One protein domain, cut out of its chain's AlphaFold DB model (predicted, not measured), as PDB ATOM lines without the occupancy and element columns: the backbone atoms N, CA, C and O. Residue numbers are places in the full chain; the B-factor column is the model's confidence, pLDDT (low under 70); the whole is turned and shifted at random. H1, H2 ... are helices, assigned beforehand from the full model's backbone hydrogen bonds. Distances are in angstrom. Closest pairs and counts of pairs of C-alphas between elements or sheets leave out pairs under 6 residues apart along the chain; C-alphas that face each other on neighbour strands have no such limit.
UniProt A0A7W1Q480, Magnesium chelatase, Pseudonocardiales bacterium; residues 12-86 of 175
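AT A GLANCE: This is residues 12 to 86 of the 175 residues of the protein "Magnesium chelatase" of Pseudonocardiales bacterium (UniProt A0A7W1Q480). Two long helices, H1 and H4, point in different directions and are joined through the short helix H3, which packs on both, while the short helix H2 packs on H1; the first part of H4 packs on H3, and residues 78 to 86, of which 78 to 84 belong to H4, stick out as an arm. The link loops lie at opposite ends of the longest axis, near Ala 35 and Gly 60, and residues 58 to 64 also stick out. The printed part has 75 residues with four named helices, in the order H1, H2, H3, H4, and no named strand; the class is all helix. It is loose, with a radius of gyration of the C-alphas of 14.1 A, and spans 46 by 31 by 21 A.

HOW THE PARTS SIT: H1, residues 12 to 32, touches H2, residues 41 to 44, with residues 20 to 25 alone; the closest C-alphas, of Ala 24 and Asp 43, are 5.3 A apart. H1 touches H3, residues 47 to 52, with residues 13 to 21 alone; the closest C-alphas, of Ala 17 and Val 47, are 6.1 A apart. These two run opposite ways at a steep tilt of 40 degrees. H4, residues 65 to 84, touches H3 with residues 65 to 73 alone, at a steep tilt of 45 degrees, opposite ways; the closest C-alphas, of Pro 48 and Leu 69, are 5.5 A apart. H2 and H4 are near each other, H1 and H4 are apart, and H2 and H3 meet only through their link. In H1, H3 and H4 every O i to N i+4 pair is within hydrogen-bond range; H2 is too short for such a pair.

IN THESE COORDINATES: H1 begins at C-alpha 12, (111.103, 146.796, 131.045), and is 29.8 A long. H4 is 28.3 A long and ends at C-alpha 84, (111.326, 171.353, 133.338).

THE WHOLE: The C-alphas of Ala 35 and Gly 60, the two farthest apart, are 46.1 A apart. The printed part has no cut. The H3 to H4 link is long. No printed residue is under 70 in pLDDT.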
ATOM      1  N   ARG A  12     111.834 147.426 129.932       83.19
ATOM      2  CA  ARG A  12     111.103 146.796 131.045       83.19
ATOM      3  C   ARG A  12     111.400 147.435 132.399       83.19
ATOM      4  O   ARG A  12     110.537 147.384 133.267       83.19
ATOM      5  N   PHE A  13     112.580 148.027 132.587       86.06
ATOM      6  CA  PHE A  13     112.906 148.757 133.811       86.06
ATOM      7  C   PHE A  13     112.038 150.012 133.934       86.06
ATOM      8  O   PHE A  13     111.356 150.194 134.937       86.06
ATOM      9  N   ALA A  14     111.993 150.829 132.876       87.62
ATOM     10  CA  ALA A  14     111.177 152.039 132.841       87.62
ATOM     11  C   ALA A  14     109.671 151.732 132.923       87.62
ATOM     12  O   ALA A  14     108.949 152.430 133.628       87.62
ATOM     13  N   VAL A  15     109.204 150.669 132.256       90.81
ATOM     14  CA  VAL A  15     107.806 150.215 132.363       90.81
ATOM     15  C   VAL A  15     107.484 149.801 133.795       90.81
ATOM     16  O   VAL A  15     106.505 150.289 134.345       90.81
ATOM     17  N   ALA A  16     108.333 148.988 134.431       92.50
ATOM     18  CA  ALA A  16     108.125 148.593 135.819       92.50
ATOM     19  C   ALA A  16     108.117 149.803 136.765       92.50
ATOM     20  O   ALA A  16     107.284 149.862 137.657       92.50
ATOM     21  N   ALA A  17     108.992 150.789 136.540       93.25
ATOM     22  CA  ALA A  17     108.997 152.032 137.306       93.25
ATOM     23  C   ALA A  17     107.657 152.776 137.181       93.25
ATOM     24  O   ALA A  17     107.071 153.182 138.181       93.25
ATOM     25  N   ALA A  18     107.152 152.923 135.952       94.88
ATOM     26  CA  ALA A  18     105.884 153.592 135.689       94.88
ATOM     27  C   ALA A  18     104.688 152.834 136.291       94.88
ATOM     28  O   ALA A  18     103.802 153.460 136.868       94.88
ATOM     29  N   GLU A  19     104.673 151.501 136.204       96.50
ATOM     30  CA  GLU A  19     103.656 150.648 136.833       96.50
ATOM     31  C   GLU A  19     103.673 150.784 138.359       96.50
ATOM     32  O   GLU A  19     102.614 150.906 138.971       96.50
ATOM     33  N   THR A  20     104.861 150.822 138.972       96.81
ATOM     34  CA  THR A  20     105.021 151.039 140.414       96.81
ATOM     35  C   THR A  20     104.456 152.390 140.840       96.81
ATOM     36  O   THR A  20     103.644 152.440 141.761       96.81
ATOM     37  N   VAL A  21     104.801 153.470 140.132       97.88
ATOM     38  CA  VAL A  21     104.277 154.815 140.423       97.88
ATOM     39  C   VAL A  21     102.759 154.873 140.243       97.88
ATOM     40  O   VAL A  21     102.060 155.438 141.080       97.88
ATOM     41  N   ALA A  22     102.222 154.264 139.184       97.69
ATOM     42  CA  ALA A  22     100.779 154.216 138.955       97.69
ATOM     43  C   ALA A  22     100.046 153.432 140.059       97.69
ATOM     44  O   ALA A  22      98.989 153.862 140.524       97.69
ATOM     45  N   ALA A  23     100.613 152.310 140.511       97.69
ATOM     46  CA  ALA A  23     100.065 151.519 141.608       97.69
ATOM     47  C   ALA A  23     100.116 152.277 142.945       97.69
ATOM     48  O   ALA A  23      99.133 152.257 143.688       97.69
ATOM     49  N   ALA A  24     101.216 152.978 143.232       97.44
ATOM     50  CA  ALA A  24     101.356 153.828 144.411       97.44
ATOM     51  C   ALA A  24     100.332 154.976 144.403       97.44
ATOM     52  O   ALA A  24      99.592 155.139 145.374       97.44
ATOM     53  N   ALA A  25     100.174 155.672 143.273       98.06
ATOM     54  CA  ALA A  25      99.177 156.729 143.114       98.06
ATOM     55  C   ALA A  25      97.737 156.214 143.296       98.06
ATOM     56  O   ALA A  25      96.921 156.863 143.953       98.06
ATOM     57  N   LEU A  26      97.422 155.034 142.746       98.06
ATOM     58  CA  LEU A  26      96.117 154.389 142.913       98.06
ATOM     59  C   LEU A  26      95.864 153.995 144.371       98.06
ATOM     60  O   LEU A  26      94.766 154.210 144.887       98.06
ATOM     61  N   ARG A  27      96.878 153.443 145.045       97.19
ATOM     62  CA  ARG A  27      96.801 153.108 146.468       97.19
ATOM     63  C   ARG A  27      96.567 154.359 147.308       97.19
ATOM     64  O   ARG A  27      95.661 154.329 148.140       97.19
ATOM     65  N   ARG A  28      97.331 155.438 147.090       96.69
ATOM     66  CA  ARG A  28      97.109 156.713 147.786       96.69
ATOM     67  C   ARG A  28      95.673 157.159 147.588       96.69
ATOM     68  O   ARG A  28      94.981 157.324 148.582       96.69
ATOM     69  N   ALA A  29      95.218 157.272 146.340       97.50
ATOM     70  CA  ALA A  29      93.875 157.753 146.032       97.50
ATOM     71  C   ALA A  29      92.780 156.933 146.733       97.50
ATOM     72  O   ALA A  29      91.828 157.499 147.263       97.50
ATOM     73  N   ALA A  30      92.938 155.607 146.808       97.56
ATOM     74  CA  ALA A  30      92.010 154.737 147.527       97.56
ATOM     75  C   ALA A  30      92.012 154.972 149.051       97.56
ATOM     76  O   ALA A  30      90.959 154.884 149.679       97.56
ATOM     77  N   ILE A  31      93.171 155.265 149.648       96.12
ATOM     78  CA  ILE A  31      93.314 155.535 151.089       96.12
ATOM     79  C   ILE A  31      92.803 156.938 151.443       96.12
ATOM     80  O   ILE A  31      92.145 157.113 152.466       96.12
ATOM     81  N   THR A  32      93.108 157.934 150.612       95.81
ATOM     82  CA  THR A  32      92.774 159.351 150.831       95.81
ATOM     83  C   THR A  32      91.374 159.722 150.341       95.81
ATOM     84  O   THR A  32      90.886 160.802 150.668       95.81
ATOM     85  N   GLY A  33      90.715 158.843 149.579       96.06
ATOM     86  CA  GLY A  33      89.388 159.079 149.008       96.06
ATOM     87  C   GLY A  33      89.390 160.008 147.789       96.06
ATOM     88  O   GLY A  33      88.375 160.643 147.505       96.06
ATOM     89  N   GLU A  34      90.512 160.121 147.075       95.94
ATOM     90  CA  GLU A  34      90.609 160.935 145.859       95.94
ATOM     91  C   GLU A  34      89.837 160.284 144.698       95.94
ATOM     92  O   GLU A  34      89.960 159.086 144.441       95.94
ATOM     93  N   ALA A  35      89.057 161.082 143.961       92.56
ATOM     94  CA  ALA A  35      88.250 160.595 142.836       92.56
ATOM     95  C   ALA A  35      89.105 160.102 141.654       92.56
ATOM     96  O   ALA A  35      88.731 159.156 140.957       92.56
ATOM     97  N   HIS A  36      90.261 160.734 141.441       94.62
ATOM     98  CA  HIS A  36      91.180 160.430 140.352       94.62
ATOM     99  C   HIS A  36      92.589 160.174 140.888       94.62
ATOM    100  O   HIS A  36      93.175 161.011 141.573       94.62
ATOM    101  N   ALA A  37      93.158 159.022 140.530       96.69
ATOM    102  CA  ALA A  37      94.538 158.689 140.852       96.69
ATOM    103  C   ALA A  37      95.494 159.438 139.912       96.69
ATOM    104  O   ALA A  37      95.698 159.041 138.764       96.69
ATOM    105  N   VAL A  38      96.083 160.528 140.404       97.06
ATOM    106  CA  VAL A  38      97.137 161.274 139.706       97.06
ATOM    107  C   VAL A  38      98.469 160.983 140.374       97.06
ATOM    108  O   VAL A  38      98.581 161.136 141.585       97.06
ATOM    109  N   ALA A  39      99.473 160.584 139.593       97.38
ATOM    110  CA  ALA A  39     100.823 160.370 140.098       97.38
ATOM    111  C   ALA A  39     101.467 161.687 140.557       97.38
ATOM    112  O   ALA A  39     101.434 162.705 139.854       97.38
ATOM    113  N   ARG A  40     102.079 161.652 141.738       97.44
ATOM    114  CA  ARG A  40     102.783 162.756 142.395       97.44
ATOM    115  C   ARG A  40     104.183 162.285 142.813       97.44
ATOM    116  O   ARG A  40     104.383 161.083 142.974       97.44
ATOM    117  N   PRO A  41     105.163 163.188 142.982       97.06
ATOM    118  CA  PRO A  41     106.513 162.831 143.416       97.06
ATOM    119  C   PRO A  41     106.595 161.928 144.650       97.06
ATOM    120  O   PRO A  41     107.466 161.066 144.673       97.06
ATOM    121  N   VAL A  42     105.689 162.056 145.625       95.62
ATOM    122  CA  VAL A  42     105.656 161.130 146.776       95.62
ATOM    123  C   VAL A  42     105.444 159.659 146.370       95.62
ATOM    124  O   VAL A  42     105.981 158.761 147.003       95.62
ATOM    125  N   ASP A  43     104.771 159.381 145.249       96.81
ATOM    126  CA  ASP A  43     104.548 158.006 144.769       96.81
ATOM    127  C   ASP A  43     105.839 157.338 144.244       96.81
ATOM    128  O   ASP A  43     105.862 156.132 143.981       96.81
ATOM    129  N   LEU A  44     106.926 158.107 144.082       95.69
ATOM    130  CA  LEU A  44     108.238 157.596 143.678       95.69
ATOM    131  C   LEU A  44     108.966 156.861 144.811       95.69
ATOM    132  O   LEU A  44     109.900 156.115 144.521       95.69
ATOM    133  N   GLU A  45     108.563 157.044 146.072       91.94
ATOM    134  CA  GLU A  45     109.244 156.460 147.239       91.94
ATOM    135  C   GLU A  45     109.259 154.925 147.201       91.94
ATOM    136  O   GLU A  45     110.233 154.302 147.606       91.94
ATOM    137  N   SER A  46     108.241 154.311 146.592       91.62
ATOM    138  CA  SER A  46     108.152 152.854 146.405       91.62
ATOM    139  C   SER A  46     109.044 152.294 145.283       91.62
ATOM    140  O   SER A  46     109.238 151.079 145.172       91.62
ATOM    141  N   VAL A  47     109.586 153.152 144.412       93.88
ATOM    142  CA  VAL A  47     110.302 152.732 143.198       93.88
ATOM    143  C   VAL A  47     111.633 152.028 143.498       93.88
ATOM    144  O   VAL A  47     111.857 150.965 142.909       93.88
ATOM    145  N   PRO A  48     112.522 152.545 144.375       92.69
ATOM    146  CA  PRO A  48     113.790 151.890 144.695       92.69
ATOM    147  C   PRO A  48     113.610 150.439 145.151       92.69
ATOM    148  O   PRO A  48     114.286 149.551 144.631       92.69
ATOM    149  N   ASP A  49     112.645 150.184 146.035       90.44
ATOM    150  CA  ASP A  49     112.391 148.851 146.586       90.44
ATOM    151  C   ASP A  49     111.938 147.855 145.517       90.44
ATOM    152  O   ASP A  49     112.450 146.734 145.440       90.44
ATOM    153  N   VAL A  50     111.019 148.266 144.640       90.62
ATOM    154  CA  VAL A  50     110.501 147.394 143.574       90.62
ATOM    155  C   VAL A  50     111.548 147.145 142.489       90.62
ATOM    156  O   VAL A  50     111.622 146.050 141.918       90.62
ATOM    157  N   LEU A  51     112.361 148.153 142.172       88.31
ATOM    158  CA  LEU A  51     113.323 148.076 141.078       88.31
ATOM    159  C   LEU A  51     114.677 147.495 141.484       88.31
ATOM    160  O   LEU A  51     115.408 147.048 140.598       88.31
ATOM    161  N   ARG A  52     114.999 147.418 142.781       88.50
ATOM    162  CA  ARG A  52     116.243 146.806 143.276       88.50
ATOM    163  C   ARG A  52     116.447 145.391 142.744       88.50
ATOM    164  O   ARG A  52     117.517 145.084 142.236       88.50
ATOM    165  N   GLY A  53     115.410 144.556 142.786       84.19
ATOM    166  CA  GLY A  53     115.459 143.182 142.265       84.19
ATOM    167  C   GLY A  53     115.540 143.081 140.736       84.19
ATOM    168  O   GLY A  53     115.603 141.978 140.200       84.19
ATOM    169  N   LYS A  54     115.503 144.216 140.026       84.62
ATOM    170  CA  LYS A  54     115.577 144.308 138.562       84.62
ATOM    171  C   LYS A  54     116.906 144.889 138.071       84.62
ATOM    172  O   LYS A  54     117.018 145.186 136.882       84.62
ATOM    173  N   LEU A  55     117.874 145.079 138.968       84.56
ATOM    174  CA  LEU A  55     119.182 145.658 138.678       84.56
ATOM    175  C   LEU A  55     120.300 144.719 139.115       84.56
ATOM    176  O   LEU A  55     120.221 144.084 140.166       84.56
ATOM    177  N   GLU A  56     121.358 144.676 138.310       83.19
ATOM    178  CA  GLU A  56     122.603 144.001 138.657       83.19
ATOM    179  C   GLU A  56     123.600 145.024 139.214       83.19
ATOM    180  O   GLU A  56     123.876 146.065 138.605       83.19
ATOM    181  N   PHE A  57     124.122 144.732 140.404       83.69
ATOM    182  CA  PHE A  57     125.066 145.586 141.119       83.69
ATOM    183  C   PHE A  57     126.492 145.081 140.928       83.69
ATOM    184  O   PHE A  57     126.733 143.878 140.806       83.69
ATOM    185  N   ALA A  58     127.448 146.009 140.899       83.31
ATOM    186  CA  ALA A  58     128.857 145.653 140.825       83.31
ATOM    187  C   ALA A  58     129.296 144.875 142.081       83.31
ATOM    188  O   ALA A  58     128.811 145.119 143.188       83.31
ATOM    189  N   SER A  59     130.251 143.956 141.919       79.44
ATOM    190  CA  SER A  59     130.813 143.207 143.047       79.44
ATOM    191  C   SER A  59     131.388 144.155 144.105       79.44
ATOM    192  O   SER A  59     132.185 145.034 143.781       79.44
ATOM    193  N   GLY A  60     131.006 143.953 145.369       80.88
ATOM    194  CA  GLY A  60     131.412 144.806 146.493       80.88
ATOM    195  C   GLY A  60     130.417 145.910 146.870       80.88
ATOM    196  O   GLY A  60     130.647 146.587 147.868       80.88
ATOM    197  N   GLU A  61     129.309 146.063 146.139       82.94
ATOM    198  CA  GLU A  61     128.205 146.979 146.493       82.94
ATOM    199  C   GLU A  61     127.087 146.298 147.313       82.94
ATOM    200  O   GLU A  61     126.041 146.895 147.581       82.94
ATOM    201  N   GLU A  62     127.316 145.050 147.731       80.25
ATOM    202  CA  GLU A  62     126.396 144.251 148.544       80.25
ATOM    203  C   GLU A  62     126.046 144.977 149.850       80.25
ATOM    204  O   GLU A  62     126.917 145.357 150.637       80.25
ATOM    205  N   GLY A  63     124.751 145.184 150.086       84.00
ATOM    206  CA  GLY A  63     124.237 145.890 151.263       84.00
ATOM    207  C   GLY A  63     124.146 147.411 151.119       84.00
ATOM    208  O   GLY A  63     123.622 148.060 152.022       84.00
ATOM    209  N   ARG A  64     124.599 147.992 149.999       88.56
ATOM    210  CA  ARG A  64     124.477 149.434 149.703       88.56
ATOM    211  C   ARG A  64     123.509 149.734 148.566       88.56
ATOM    212  O   ARG A  64     123.401 150.875 148.125       88.56
ATOM    213  N   GLU A  65     122.808 148.734 148.052       89.50
ATOM    214  CA  GLU A  65     121.975 148.875 146.857       89.50
ATOM    215  C   GLU A  65     120.849 149.896 147.057       89.50
ATOM    216  O   GLU A  65     120.615 150.730 146.185       89.50
ATOM    217  N   ALA A  66     120.188 149.861 148.221       89.25
ATOM    218  CA  ALA A  66     119.116 150.796 148.563       89.25
ATOM    219  C   ALA A  66     119.624 152.249 148.597       89.25
ATOM    220  O   ALA A  66     119.078 153.100 147.901       89.25
ATOM    221  N   GLU A  67     120.747 152.501 149.284       90.44
ATOM    222  CA  GLU A  67     121.395 153.823 149.355       90.44
ATOM    223  C   GLU A  67     121.696 154.379 147.950       90.44
ATOM    224  O   GLU A  67     121.436 155.548 147.652       90.44
ATOM    225  N   HIS A  68     122.208 153.531 147.050       90.88
ATOM    226  CA  HIS A  68     122.494 153.927 145.672       90.88
ATOM    227  C   HIS A  68     121.232 154.288 144.890       90.88
ATOM    228  O   HIS A  68     121.233 155.283 144.159       90.88
ATOM    229  N   LEU A  69     120.166 153.497 145.017       92.00
ATOM    230  CA  LEU A  69     118.912 153.747 144.311       92.00
ATOM    231  C   LEU A  69     118.197 154.985 144.837       92.00
ATOM    232  O   LEU A  69     117.740 155.794 144.032       92.00
ATOM    233  N   GLU A  70     118.172 155.190 146.150       92.81
ATOM    234  CA  GLU A  70     117.663 156.419 146.761       92.81
ATOM    235  C   GLU A  70     118.445 157.644 146.278       92.81
ATOM    236  O   GLU A  70     117.859 158.660 145.891       92.81
ATOM    237  N   HIS A  71     119.779 157.555 146.244       93.75
ATOM    238  CA  HIS A  71     120.619 158.633 145.730       93.75
ATOM    239  C   HIS A  71     120.325 158.930 144.255       93.75
ATOM    240  O   HIS A  71     120.191 160.096 143.867       93.75
ATOM    241  N   LEU A  72     120.209 157.890 143.425       93.81
ATOM    242  CA  LEU A  72     119.871 158.043 142.014       93.81
ATOM    243  C   LEU A  72     118.475 158.620 141.812       93.81
ATOM    244  O   LEU A  72     118.316 159.471 140.939       93.81
ATOM    245  N   LEU A  73     117.493 158.208 142.614       95.31
ATOM    246  CA  LEU A  73     116.144 158.755 142.563       95.31
ATOM    247  C   LEU A  73     116.164 160.250 142.887       95.31
ATOM    248  O   LEU A  73     115.703 161.049 142.076       95.31
ATOM    249  N   ARG A  74     116.790 160.654 144.002       95.88
ATOM    250  CA  ARG A  74     116.947 162.075 144.368       95.88
ATOM    251  C   ARG A  74     117.611 162.872 143.245       95.88
ATOM    252  O   ARG A  74     117.153 163.958 142.888       95.88
ATOM    253  N   ARG A  75     118.671 162.330 142.640       96.94
ATOM    254  CA  ARG A  75     119.347 162.968 141.504       96.94
ATOM    255  C   ARG A  75     118.431 163.090 140.284       96.94
ATOM    256  O   ARG A  75     118.346 164.176 139.715       96.94
ATOM    257  N   ALA A  76     117.747 162.018 139.896       96.31
ATOM    258  CA  ALA A  76     116.842 162.002 138.751       96.31
ATOM    259  C   ALA A  76     115.676 162.983 138.935       96.31
ATOM    260  O   ALA A  76     115.330 163.707 137.998       96.31
ATOM    261  N   THR A  77     115.122 163.073 140.145       97.25
ATOM    262  CA  THR A  77     114.085 164.045 140.504       97.25
ATOM    263  C   THR A  77     114.602 165.476 140.373       97.25
ATOM    264  O   THR A  77     113.980 166.287 139.683       97.25
ATOM    265  N   ALA A  78     115.779 165.787 140.934       97.44
ATOM    266  CA  ALA A  78     116.385 167.112 140.801       97.44
ATOM    267  C   ALA A  78     116.679 167.477 139.339       97.44
ATOM    268  O   ALA A  78     116.392 168.595 138.914       97.44
ATOM    269  N   ASP A  79     117.249 166.557 138.562       98.25
ATOM    270  CA  ASP A  79     117.608 166.796 137.163       98.25
ATOM    271  C   ASP A  79     116.354 166.996 136.295       98.25
ATOM    272  O   ASP A  79     116.308 167.924 135.483       98.25
ATOM    273  N   THR A  80     115.293 166.219 136.540       97.88
ATOM    274  CA  THR A  80     113.985 166.380 135.884       97.88
ATOM    275  C   THR A  80     113.360 167.731 136.220       97.88
ATOM    276  O   THR A  80     112.972 168.479 135.317       97.88
ATOM    277  N   ALA A  81     113.306 168.088 137.506       98.19
ATOM    278  CA  ALA A  81     112.731 169.350 137.948       98.19
ATOM    279  C   ALA A  81     113.523 170.550 137.408       98.19
ATOM    280  O   ALA A  81     112.929 171.501 136.900       98.19
ATOM    281  N   ARG A  82     114.864 170.499 137.418       97.81
ATOM    282  CA  ARG A  82     115.720 171.542 136.821       97.81
ATOM    283  C   ARG A  82     115.480 171.695 135.328       97.81
ATOM    284  O   ARG A  82     115.430 172.824 134.846       97.81
ATOM    285  N   ALA A  83     115.356 170.587 134.598       98.25
ATOM    286  CA  ALA A  83     115.113 170.621 133.162       98.25
ATOM    287  C   ALA A  83     113.755 171.262 132.844       98.25
ATOM    288  O   ALA A  83     113.682 172.153 131.996       98.25
ATOM    289  N   ARG A  84     112.695 170.861 133.558       98.44
ATOM    290  CA  ARG A  84     111.326 171.353 133.338       98.44
ATOM    291  C   ARG A  84     111.101 172.781 133.845       98.44
ATOM    292  O   ARG A  84     110.388 173.549 133.209       98.44
ATOM    293  N   LEU A  85     111.733 173.171 134.950       98.38
ATOM    294  CA  LEU A  85     111.557 174.485 135.588       98.38
ATOM    295  C   LEU A  85     112.698 175.466 135.274       98.38
ATOM    296  O   LEU A  85     112.819 176.516 135.904       98.38
ATOM    297  N   ARG A  86     113.534 175.165 134.271       96.69
ATOM    298  CA  ARG A  86     114.709 175.970 133.914       96.69
ATOM    299  C   ARG A  86     114.364 177.448 133.704       96.69
ATOM    300  O   ARG A  86     113.517 177.790 132.886       96.69
TER     301      ARG A  86